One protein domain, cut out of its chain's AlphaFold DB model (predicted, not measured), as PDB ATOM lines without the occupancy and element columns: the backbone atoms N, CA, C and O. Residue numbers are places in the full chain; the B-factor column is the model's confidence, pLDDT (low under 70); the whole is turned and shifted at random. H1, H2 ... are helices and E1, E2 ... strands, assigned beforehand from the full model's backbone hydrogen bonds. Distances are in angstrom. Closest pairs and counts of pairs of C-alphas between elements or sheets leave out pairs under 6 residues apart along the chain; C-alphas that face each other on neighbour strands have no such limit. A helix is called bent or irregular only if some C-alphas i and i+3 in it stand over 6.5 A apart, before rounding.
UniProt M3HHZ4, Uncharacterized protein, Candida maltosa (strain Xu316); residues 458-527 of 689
ATOM      1  N   LEU A 458     105.304 207.168 274.081       71.94
ATOM      2  CA  LEU A 458     105.278 206.173 272.994       71.94
ATOM      3  C   LEU A 458     104.490 206.711 271.788       71.94
ATOM      4  O   LEU A 458     103.371 207.221 271.949       71.94
ATOM      5  N   HIS A 459     105.032 206.596 270.570       73.69
ATOM      6  CA  HIS A 459     104.367 207.139 269.391       73.69
ATOM      7  C   HIS A 459     103.026 206.434 269.144       73.69
ATOM      8  O   HIS A 459     102.956 205.251 268.811       73.69
ATOM      9  N   ARG A 460     101.935 207.207 269.251       68.38
ATOM     10  CA  ARG A 460     100.522 206.768 269.294       68.38
ATOM     11  C   ARG A 460     100.092 205.744 268.228       68.38
ATOM     12  O   ARG A 460      99.065 205.100 268.425       68.38
ATOM     13  N   LYS A 461     100.804 205.641 267.102       71.50
ATOM     14  CA  LYS A 461     100.457 204.782 265.958       71.50
ATOM     15  C   LYS A 461     101.491 203.702 265.605       71.50
ATOM     16  O   LYS A 461     101.186 202.903 264.730       71.50
ATOM     17  N   VAL A 462     102.692 203.713 266.193       69.44
ATOM     18  CA  VAL A 462     103.826 202.883 265.727       69.44
ATOM     19  C   VAL A 462     104.446 202.104 266.880       69.44
ATOM     20  O   VAL A 462     104.498 200.880 266.825       69.44
ATOM     21  N   ASP A 463     104.853 202.796 267.942       75.06
ATOM     22  CA  ASP A 463     105.586 202.179 269.044       75.06
ATOM     23  C   ASP A 463     104.607 201.359 269.899       75.06
ATOM     24  O   ASP A 463     103.780 201.924 270.619       75.06
ATOM     25  N   LEU A 464     104.651 200.028 269.794       75.25
ATOM     26  CA  LEU A 464     103.827 199.125 270.610       75.25
ATOM     27  C   LEU A 464     104.384 198.981 272.031       75.25
ATOM     28  O   LEU A 464     103.615 198.967 272.995       75.25
ATOM     29  N   ILE A 465     105.710 198.907 272.128       76.06
ATOM     30  CA  ILE A 465     106.490 198.796 273.359       76.06
ATOM     31  C   ILE A 465     107.726 199.700 273.282       76.06
ATOM     32  O   ILE A 465     108.186 200.021 272.184       76.06
ATOM     33  N   SER A 466     108.288 200.057 274.434       75.81
ATOM     34  CA  SER A 466     109.669 200.542 274.549       75.81
ATOM     35  C   SER A 466     110.294 200.050 275.847       75.81
ATOM     36  O   SER A 466     109.630 200.037 276.884       75.81
ATOM     37  N   PHE A 467     111.580 199.730 275.794       73.44
ATOM     38  CA  PHE A 467     112.434 199.684 276.975       73.44
ATOM     39  C   PHE A 467     112.896 201.110 277.313       73.44
ATOM     40  O   PHE A 467     113.134 201.897 276.393       73.44
ATOM     41  N   ASP A 468     113.006 201.454 278.594       67.88
ATOM     42  CA  ASP A 468     113.576 202.731 279.043       67.88
ATOM     43  C   ASP A 468     114.885 202.463 279.813       67.88
ATOM     44  O   ASP A 468     114.823 202.045 280.969       67.88
ATOM     45  N   PRO A 469     116.067 202.651 279.190       60.91
ATOM     46  CA  PRO A 469     117.355 202.217 279.746       60.91
ATOM     47  C   PRO A 469     117.887 203.115 280.871       60.91
ATOM     48  O   PRO A 469     118.976 202.880 281.377       60.91
ATOM     49  N   ARG A 470     117.144 204.158 281.260       59.84
ATOM     50  CA  ARG A 470     117.554 205.153 282.267       59.84
ATOM     51  C   ARG A 470     117.323 204.688 283.711       59.84
ATOM     52  O   ARG A 470     117.471 205.481 284.636       59.84
ATOM     53  N   TYR A 471     116.906 203.438 283.893       65.44
ATOM     54  CA  TYR A 471     116.541 202.849 285.174       65.44
ATOM     55  C   TYR A 471     117.286 201.528 285.360       65.44
ATOM     56  O   TYR A 471     117.314 200.695 284.457       65.44
ATOM     57  N   SER A 472     117.861 201.341 286.549       59.78
ATOM     58  CA  SER A 472     118.479 200.083 286.995       59.78
ATOM     59  C   SER A 472     117.483 198.917 286.974       59.78
ATOM     60  O   SER A 472     117.839 197.788 286.646       59.78
ATOM     61  N   ILE A 473     116.214 199.208 287.268       64.75
ATOM     62  CA  ILE A 473     115.089 198.282 287.140       64.75
ATOM     63  C   ILE A 473     114.583 198.294 285.680       64.75
ATOM     64  O   ILE A 473     114.275 199.369 285.161       64.75
ATOM     65  N   PRO A 474     114.430 197.137 285.005       64.62
ATOM     66  CA  PRO A 474     114.037 197.070 283.595       64.62
ATOM     67  C   PRO A 474     112.581 197.515 283.349       64.62
ATOM     68  O   PRO A 474     111.638 196.726 283.449       64.62
ATOM     69  N   VAL A 475     112.377 198.783 282.969       71.81
ATOM     70  CA  VAL A 475     111.036 199.342 282.708       71.81
ATOM     71  C   VAL A 475     110.566 199.042 281.276       71.81
ATOM     72  O   VAL A 475     110.939 199.721 280.315       71.81
ATOM     73  N   LEU A 476     109.670 198.060 281.136       78.62
ATOM     74  CA  LEU A 476     108.935 197.786 279.894       78.62
ATOM     75  C   LEU A 476     107.650 198.628 279.812       78.62
ATOM     76  O   LEU A 476     106.683 198.391 280.537       78.62
ATOM     77  N   ARG A 477     107.595 199.576 278.873       79.19
ATOM     78  CA  ARG A 477     106.426 200.445 278.644       79.19
ATOM     79  C   ARG A 477     105.587 199.928 277.475       79.19
ATOM     80  O   ARG A 477     106.140 199.538 276.449       79.19
ATOM     81  N   ILE A 478     104.254 199.941 277.605       78.75
ATOM     82  CA  ILE A 478     103.313 199.358 276.624       78.75
ATOM     83  C   ILE A 478     102.249 200.379 276.192       78.75
ATOM     84  O   ILE A 478     101.561 200.992 277.010       78.75
ATOM     85  N   ASN A 479     102.048 200.533 274.882       78.12
ATOM     86  CA  ASN A 479     101.170 201.557 274.320       78.12
ATOM     87  C   ASN A 479      99.677 201.172 274.377       78.12
ATOM     88  O   ASN A 479      99.116 200.620 273.422       78.12
ATOM     89  N   LYS A 480      98.987 201.560 275.461       75.31
ATOM     90  CA  LYS A 480      97.527 201.370 275.640       75.31
ATOM     91  C   LYS A 480      96.665 201.916 274.481       75.31
ATOM     92  O   LYS A 480      95.536 201.472 274.298       75.31
ATOM     93  N   LYS A 481      97.166 202.849 273.652       74.81
ATOM     94  CA  LYS A 481      96.419 203.410 272.500       74.81
ATOM     95  C   LYS A 481      96.397 202.466 271.291       74.81
ATOM     96  O   LYS A 481      95.479 202.558 270.474       74.81
ATOM     97  N   LEU A 482      97.367 201.554 271.197       75.44
ATOM     98  CA  LEU A 482      97.355 200.420 270.270       75.44
ATOM     99  C   LEU A 482      96.661 199.208 270.915       75.44
ATOM    100  O   LEU A 482      95.829 198.551 270.287       75.44
ATOM    101  N   VAL A 483      96.927 198.957 272.200       77.06
ATOM    102  CA  VAL A 483      96.377 197.820 272.951       77.06
ATOM    103  C   VAL A 483      95.030 198.163 273.606       77.06
ATOM    104  O   VAL A 483      94.913 198.282 274.820       77.06
ATOM    105  N   LYS A 484      93.987 198.295 272.777       76.31
ATOM    106  CA  LYS A 484      92.649 198.780 273.185       76.31
ATOM    107  C   LYS A 484      91.933 197.970 274.284       76.31
ATOM    108  O   LYS A 484      91.097 198.528 274.984       76.31
ATOM    109  N   ASN A 485      92.213 196.667 274.410       78.50
ATOM    110  CA  ASN A 485      91.492 195.748 275.304       78.50
ATOM    111  C   ASN A 485      92.487 194.854 276.060       78.50
ATOM    112  O   ASN A 485      93.458 194.386 275.463       78.50
ATOM    113  N   ASN A 486      92.175 194.465 277.302       79.06
ATOM    114  CA  ASN A 486      92.972 193.487 278.065       79.06
ATOM    115  C   ASN A 486      93.121 192.133 277.341       79.06
ATOM    116  O   ASN A 486      94.189 191.528 277.370       79.06
ATOM    117  N   ALA A 487      92.101 191.687 276.599       80.69
ATOM    118  CA  ALA A 487      92.194 190.494 275.750       80.69
ATOM    119  C   ALA A 487      93.210 190.643 274.596       80.69
ATOM    120  O   ALA A 487      93.820 189.658 274.180       80.69
ATOM    121  N   ASN A 488      93.433 191.866 274.101       80.38
ATOM    122  CA  ASN A 488      94.468 192.153 273.107       80.38
ATOM    123  C   ASN A 488      95.847 192.260 273.772       80.38
ATOM    124  O   ASN A 488      96.814 191.760 273.206       80.38
ATOM    125  N   LEU A 489      95.937 192.779 275.002       79.62
ATOM    126  CA  LEU A 489      97.166 192.727 275.805       79.62
ATOM    127  C   LEU A 489      97.593 191.267 276.062       79.62
ATOM    128  O   LEU A 489      98.753 190.928 275.850       79.62
ATOM    129  N   LYS A 490      96.644 190.359 276.362       81.88
ATOM    130  CA  LYS A 490      96.892 188.904 276.491       81.88
ATOM    131  C   LYS A 490      97.326 188.229 275.182       81.88
ATOM    132  O   LYS A 490      97.827 187.108 275.223       81.88
ATOM    133  N   LYS A 491      97.113 188.863 274.024       83.69
ATOM    134  CA  LYS A 491      97.606 188.400 272.713       83.69
ATOM    135  C   LYS A 491      98.971 189.009 272.374       83.69
ATOM    136  O   LYS A 491      99.798 188.311 271.806       83.69
ATOM    137  N   VAL A 492      99.218 190.269 272.741       81.94
ATOM    138  CA  VAL A 492     100.520 190.938 272.569       81.94
ATOM    139  C   VAL A 492     101.585 190.293 273.452       81.94
ATOM    140  O   VAL A 492     102.622 189.913 272.933       81.94
ATOM    141  N   ILE A 493     101.305 190.076 274.740       81.06
ATOM    142  CA  ILE A 493     102.256 189.457 275.681       81.06
ATOM    143  C   ILE A 493     102.631 188.034 275.234       81.06
ATOM    144  O   ILE A 493     103.809 187.738 275.079       81.06
ATOM    145  N   ARG A 494     101.650 187.196 274.861       82.94
ATOM    146  CA  ARG A 494     101.935 185.875 274.260       82.94
ATOM    147  C   ARG A 494     102.774 185.960 272.982       82.94
ATOM    148  O   ARG A 494     103.648 185.127 272.795       82.94
ATOM    149  N   LYS A 495     102.564 186.973 272.134       83.31
ATOM    150  CA  LYS A 495     103.426 187.210 270.967       83.31
ATOM    151  C   LYS A 495     104.840 187.669 271.334       83.31
ATOM    152  O   LYS A 495     105.747 187.409 270.562       83.31
ATOM    153  N   MET A 496     105.041 188.345 272.464       81.94
ATOM    154  CA  MET A 496     106.373 188.767 272.911       81.94
ATOM    155  C   MET A 496     107.196 187.583 273.428       81.94
ATOM    156  O   MET A 496     108.371 187.499 273.080       81.94
ATOM    157  N   HIS A 497     106.574 186.635 274.137       83.06
ATOM    158  CA  HIS A 497     107.206 185.354 274.477       83.06
ATOM    159  C   HIS A 497     107.476 184.508 273.219       83.06
ATOM    160  O   HIS A 497     108.606 184.108 272.994       83.06
ATOM    161  N   GLN A 498     106.498 184.357 272.311       84.06
ATOM    162  CA  GLN A 498     106.671 183.641 271.026       84.06
ATOM    163  C   GLN A 498     107.740 184.228 270.081       84.06
ATOM    164  O   GLN A 498     108.093 183.591 269.091       84.06
ATOM    165  N   LEU A 499     108.201 185.455 270.331       82.75
ATOM    166  CA  LEU A 499     109.262 186.127 269.574       82.75
ATOM    167  C   LEU A 499     110.566 186.249 270.385       82.75
ATOM    168  O   LEU A 499     111.477 186.947 269.947       82.75
ATOM    169  N   ASN A 500     110.642 185.618 271.563       75.19
ATOM    170  CA  ASN A 500     111.748 185.692 272.524       75.19
ATOM    171  C   ASN A 500     112.164 187.138 272.886       75.19
ATOM    172  O   ASN A 500     113.318 187.404 273.208       75.19
ATOM    173  N   ILE A 501     111.216 188.086 272.837       78.12
ATOM    174  CA  ILE A 501     111.426 189.501 273.204       78.12
ATOM    175  C   ILE A 501     111.402 189.668 274.730       78.12
ATOM    176  O   ILE A 501     112.031 190.575 275.268       78.12
ATOM    177  N   VAL A 502     110.656 188.804 275.424       76.50
ATOM    178  CA  VAL A 502     110.612 188.710 276.886       76.50
ATOM    179  C   VAL A 502     110.672 187.226 277.264       76.50
ATOM    180  O   VAL A 502     109.921 186.455 276.655       76.50
ATOM    181  N   PRO A 503     111.523 186.818 278.229       76.88
ATOM    182  CA  PRO A 503     111.643 185.418 278.648       76.88
ATOM    183  C   PRO A 503     110.292 184.833 279.096       76.88
ATOM    184  O   PRO A 503     109.426 185.569 279.578       76.88
ATOM    185  N   GLU A 504     110.064 183.535 278.891       71.94
ATOM    186  CA  GLU A 504     108.762 182.894 279.161       71.94
ATOM    187  C   GLU A 504     108.471 182.767 280.670       71.94
ATOM    188  O   GLU A 504     107.317 182.748 281.092       71.94
ATOM    189  N   GLU A 505     109.519 182.820 281.489       73.38
ATOM    190  CA  GLU A 505     109.500 182.884 282.950       73.38
ATOM    191  C   GLU A 505     108.924 184.215 283.480       73.38
ATOM    192  O   GLU A 505     108.444 184.296 284.612       73.38
ATOM    193  N   VAL A 506     108.964 185.285 282.675       71.25
ATOM    194  CA  VAL A 506     108.665 186.661 283.104       71.25
ATOM    195  C   VAL A 506     107.214 187.023 282.774       71.25
ATOM    196  O   VAL A 506     106.923 187.676 281.767       71.25
ATOM    197  N   ASN A 507     106.267 186.621 283.629       71.25
ATOM    198  CA  ASN A 507     104.849 186.897 283.385       71.25
ATOM    199  C   ASN A 507     104.497 188.394 283.510       71.25
ATOM    200  O   ASN A 507     104.155 188.907 284.578       71.25
ATOM    201  N   LEU A 508     104.448 189.078 282.363       72.19
ATOM    202  CA  LEU A 508     104.030 190.479 282.212       72.19
ATOM    203  C   LEU A 508     102.583 190.781 282.681       72.19
ATOM    204  O   LEU A 508     102.150 191.935 282.635       72.19
ATOM    205  N   TRP A 509     101.803 189.775 283.102       69.12
ATOM    206  CA  TRP A 509     100.516 189.982 283.776       69.12
ATOM    207  C   TRP A 509     100.608 190.207 285.275       69.12
ATOM    208  O   TRP A 509      99.685 190.822 285.805       69.12
ATOM    209  N   ASP A 510     101.675 189.778 285.936       66.44
ATOM    210  CA  ASP A 510     101.719 189.766 287.403       66.44
ATOM    211  C   ASP A 510     102.677 190.842 287.943       66.44
ATOM    212  O   ASP A 510     102.541 191.289 289.079       66.44
ATOM    213  N   ILE A 511     103.569 191.348 287.085       69.38
ATOM    214  CA  ILE A 511     104.412 192.524 287.339       69.38
ATOM    215  C   ILE A 511     103.551 193.779 287.568       69.38
ATOM    216  O   ILE A 511     102.530 193.991 286.902       69.38
ATOM    217  N   ASN A 512     104.009 194.641 288.484       67.00
ATOM    218  CA  ASN A 512     103.402 195.934 288.805       67.00
ATOM    219  C   ASN A 512     103.158 196.793 287.553       67.00
ATOM    220  O   ASN A 512     104.080 197.129 286.809       67.00
ATOM    221  N   LYS A 513     101.900 197.194 287.343       73.12
ATOM    222  CA  LYS A 513     101.473 198.049 286.224       73.12
ATOM    223  C   LYS A 513     101.191 199.445 286.744       73.12
ATOM    224  O   LYS A 513     100.248 199.623 287.507       73.12
ATOM    225  N   VAL A 514     101.949 200.420 286.266       71.31
ATOM    226  CA  VAL A 514     101.768 201.836 286.606       71.31
ATOM    227  C   VAL A 514     101.556 202.629 285.318       71.31
ATOM    228  O   VAL A 514     102.099 202.275 284.269       71.31
ATOM    229  N   GLU A 515     100.694 203.647 285.346       73.88
ATOM    230  CA  GLU A 515     100.475 204.496 284.170       73.88
ATOM    231  C   GLU A 515     101.615 205.508 283.984       73.88
ATOM    232  O   GLU A 515     102.189 205.980 284.959       73.88
ATOM    233  N   ASP A 516     101.892 205.935 282.743       71.06
ATOM    234  CA  ASP A 516     102.897 206.979 282.444       71.06
ATOM    235  C   ASP A 516     102.692 208.277 283.271       71.06
ATOM    236  O   ASP A 516     103.638 209.028 283.493       71.06
ATOM    237  N   ALA A 517     101.461 208.552 283.725       70.06
ATOM    238  CA  ALA A 517     101.118 209.701 284.569       70.06
ATOM    239  C   ALA A 517     101.469 209.510 286.060       70.06
ATOM    240  O   ALA A 517     101.769 210.482 286.747       70.06
ATOM    241  N   GLU A 518     101.446 208.269 286.547       70.44
ATOM    242  CA  GLU A 518     101.775 207.869 287.927       70.44
ATOM    243  C   GLU A 518     103.244 207.428 288.050       70.44
ATOM    244  O   GLU A 518     103.803 207.361 289.145       70.44
ATOM    245  N   PHE A 519     103.900 207.165 286.915       74.75
ATOM    246  CA  PHE A 519     105.289 206.728 286.840       74.75
ATOM    247  C   PHE A 519     106.232 207.663 287.615       74.75
ATOM    248  O   PHE A 519     107.050 207.211 288.411       74.75
ATOM    249  N   TYR A 520     106.047 208.979 287.492       71.75
ATOM    250  CA  TYR A 520     106.842 209.965 288.230       71.75
ATOM    251  C   TYR A 520     106.670 209.918 289.759       71.75
ATOM    252  O   TYR A 520     107.596 210.318 290.461       71.75
ATOM    253  N   SER A 521     105.538 209.438 290.295       71.50
ATOM    254  CA  SER A 521     105.363 209.297 291.750       71.50
ATOM    255  C   SER A 521     105.953 208.005 292.311       71.50
ATOM    256  O   SER A 521     106.306 207.979 293.485       71.50
ATOM    257  N   ILE A 522     106.111 206.958 291.489       70.50
ATOM    258  CA  ILE A 522     106.839 205.746 291.899       70.50
ATOM    259  C   ILE A 522     108.353 205.874 291.711       70.50
ATOM    260  O   ILE A 522     109.089 205.116 292.334       70.50
ATOM    261  N   LEU A 523     108.839 206.811 290.881       66.81
ATOM    262  CA  LEU A 523     110.274 206.954 290.598       66.81
ATOM    263  C   LEU A 523     111.158 207.021 291.854       66.81
ATOM    264  O   LEU A 523     112.145 206.297 291.867       66.81
ATOM    265  N   PRO A 524     110.831 207.767 292.929       65.81
ATOM    266  CA  PRO A 524     111.633 207.749 294.157       65.81
ATOM    267  C   PRO A 524     111.738 206.368 294.828       65.81
ATOM    268  O   PRO A 524     112.717 206.111 295.509       65.81
ATOM    269  N   SER A 525     110.765 205.473 294.611       64.31
ATOM    270  CA  SER A 525     110.773 204.086 295.105       64.31
ATOM    271  C   SER A 525     111.421 203.094 294.129       64.31
ATOM    272  O   SER A 525     111.712 201.973 294.529       64.31
ATOM    273  N   LEU A 526     111.631 203.473 292.861       63.19
ATOM    274  CA  LEU A 526     112.401 202.699 291.871       63.19
ATOM    275  C   LEU A 526     113.863 203.167 291.758       63.19
ATOM    276  O   LEU A 526     114.694 202.467 291.194       63.19
ATOM    277  N   LEU A 527     114.145 204.372 292.258       61.06
ATOM    278  CA  LEU A 527     115.466 204.992 292.383       61.06
ATOM    279  C   LEU A 527     115.984 204.947 293.830       61.06
ATOM    280  O   LEU A 527     117.029 205.524 294.127       61.06
TER     281      LEU A 527
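AT A GLANCE: This is residues 458 to 527 of the 689 residues of an uncharacterized protein of Candida maltosa (strain Xu316) (UniProt M3HHZ4). A small two-stranded hairpin, E1 and E2, lies between two helices, H1 towards one end of the model and the short H2 towards the other. From H1 a long winding stretch, residues 498 to 518, runs past the hairpin on the side of E2 and brings the chain to H2; the assembly is loose in its contacts, with the two helices apart from each other. The printed part has 70 residues with two named strands and two named helices, in the order E1, E2, H1, H2 along the chain; the sheet has the order E1 - E2 and is antiparallel. The class is mixed, helices and strands, though under half of the residues, 28 of the 70, are in named elements. The whole is compact by its radius of gyration of the C-alphas, 12.5 A, and the C-alphas span 33 by 28 by 19 A along their three main axes.

HOW THE PARTS SIT: After residues 458 to 464, which hold no named element, comes E1, residues 465 to 468. A short link of 6 residues joins it to E2, residues 475 to 478, and the two strands form a hairpin. They are antiparallel neighbours, with an angle of 156 degrees between their N-to-C directions. The C-alphas of Ile 465 and Ile 478 face each other at 4.6 A, and those of Asp 468 and Val 475 face each other at 5.6 A. Across the pair, N of Ser 466 is within hydrogen-bond range of O of Arg 477 at 3.0 A, and N of Arg 477 is within range of O of Ser 466 at 2.9 A. A short link of 7 residues runs from E2 to H1, residues 486 to 497. H1 and E1 are apart, with no C-alpha of the one within 8 A of the other. A long link of 21 residues then leads to H2, residues 519 to 526. H2 is apart from H1, and it is also apart from E1 and from E2. H2 is irregular, but only just: C-alphas 521 and 524 are 6.9 A apart, against about 5 A in a regular helix. Of the O i to N i+4 pairs, 7 of 8 are within hydrogen-bond range in H1 and 2 of 4 in H2; H2 has 3 of its 5 O i to N i+3 pairs within range.

IN THESE COORDINATES: The printed part begins at Leu 458, with its C-alpha at (105.278, 206.173, 272.994). E1 runs from Ile 465, C-alpha at (106.490, 198.796, 273.359), to Asp 468 and measures 9.9 A from first to last C-alpha. E2 runs from Val 475 to Ile 478 and measures 9.8 A. H1, with 12 residues the longest helix, goes from Asn 486, C-alpha at (92.972, 193.487, 278.065), to His 497, a length of 16.8 A. H2 goes from Phe 519 to Leu 526, whose C-alpha stands at (112.401, 202.699, 291.871), and measures 9.6 A.

THE WHOLE: The two C-alphas farthest apart are those of Gln 498 and Pro 524, at 33.8 A, while the first and last printed C-alphas, of Leu 458 and Leu 527, are 21.9 A apart. The printed part has no cut. The link from H1 to H2 is long, and the C-alphas of its residues 498 to 518 lie 7 to 16 A from the mean of all C-alphas. The mean pLDDT of the printed part is 73.5. It is under 70 for 18 residues: 460, 462, 468 to 474, 509 to 512 and 523 to 527. The mean pLDDT of H1 is 82 and that of H2 is 69.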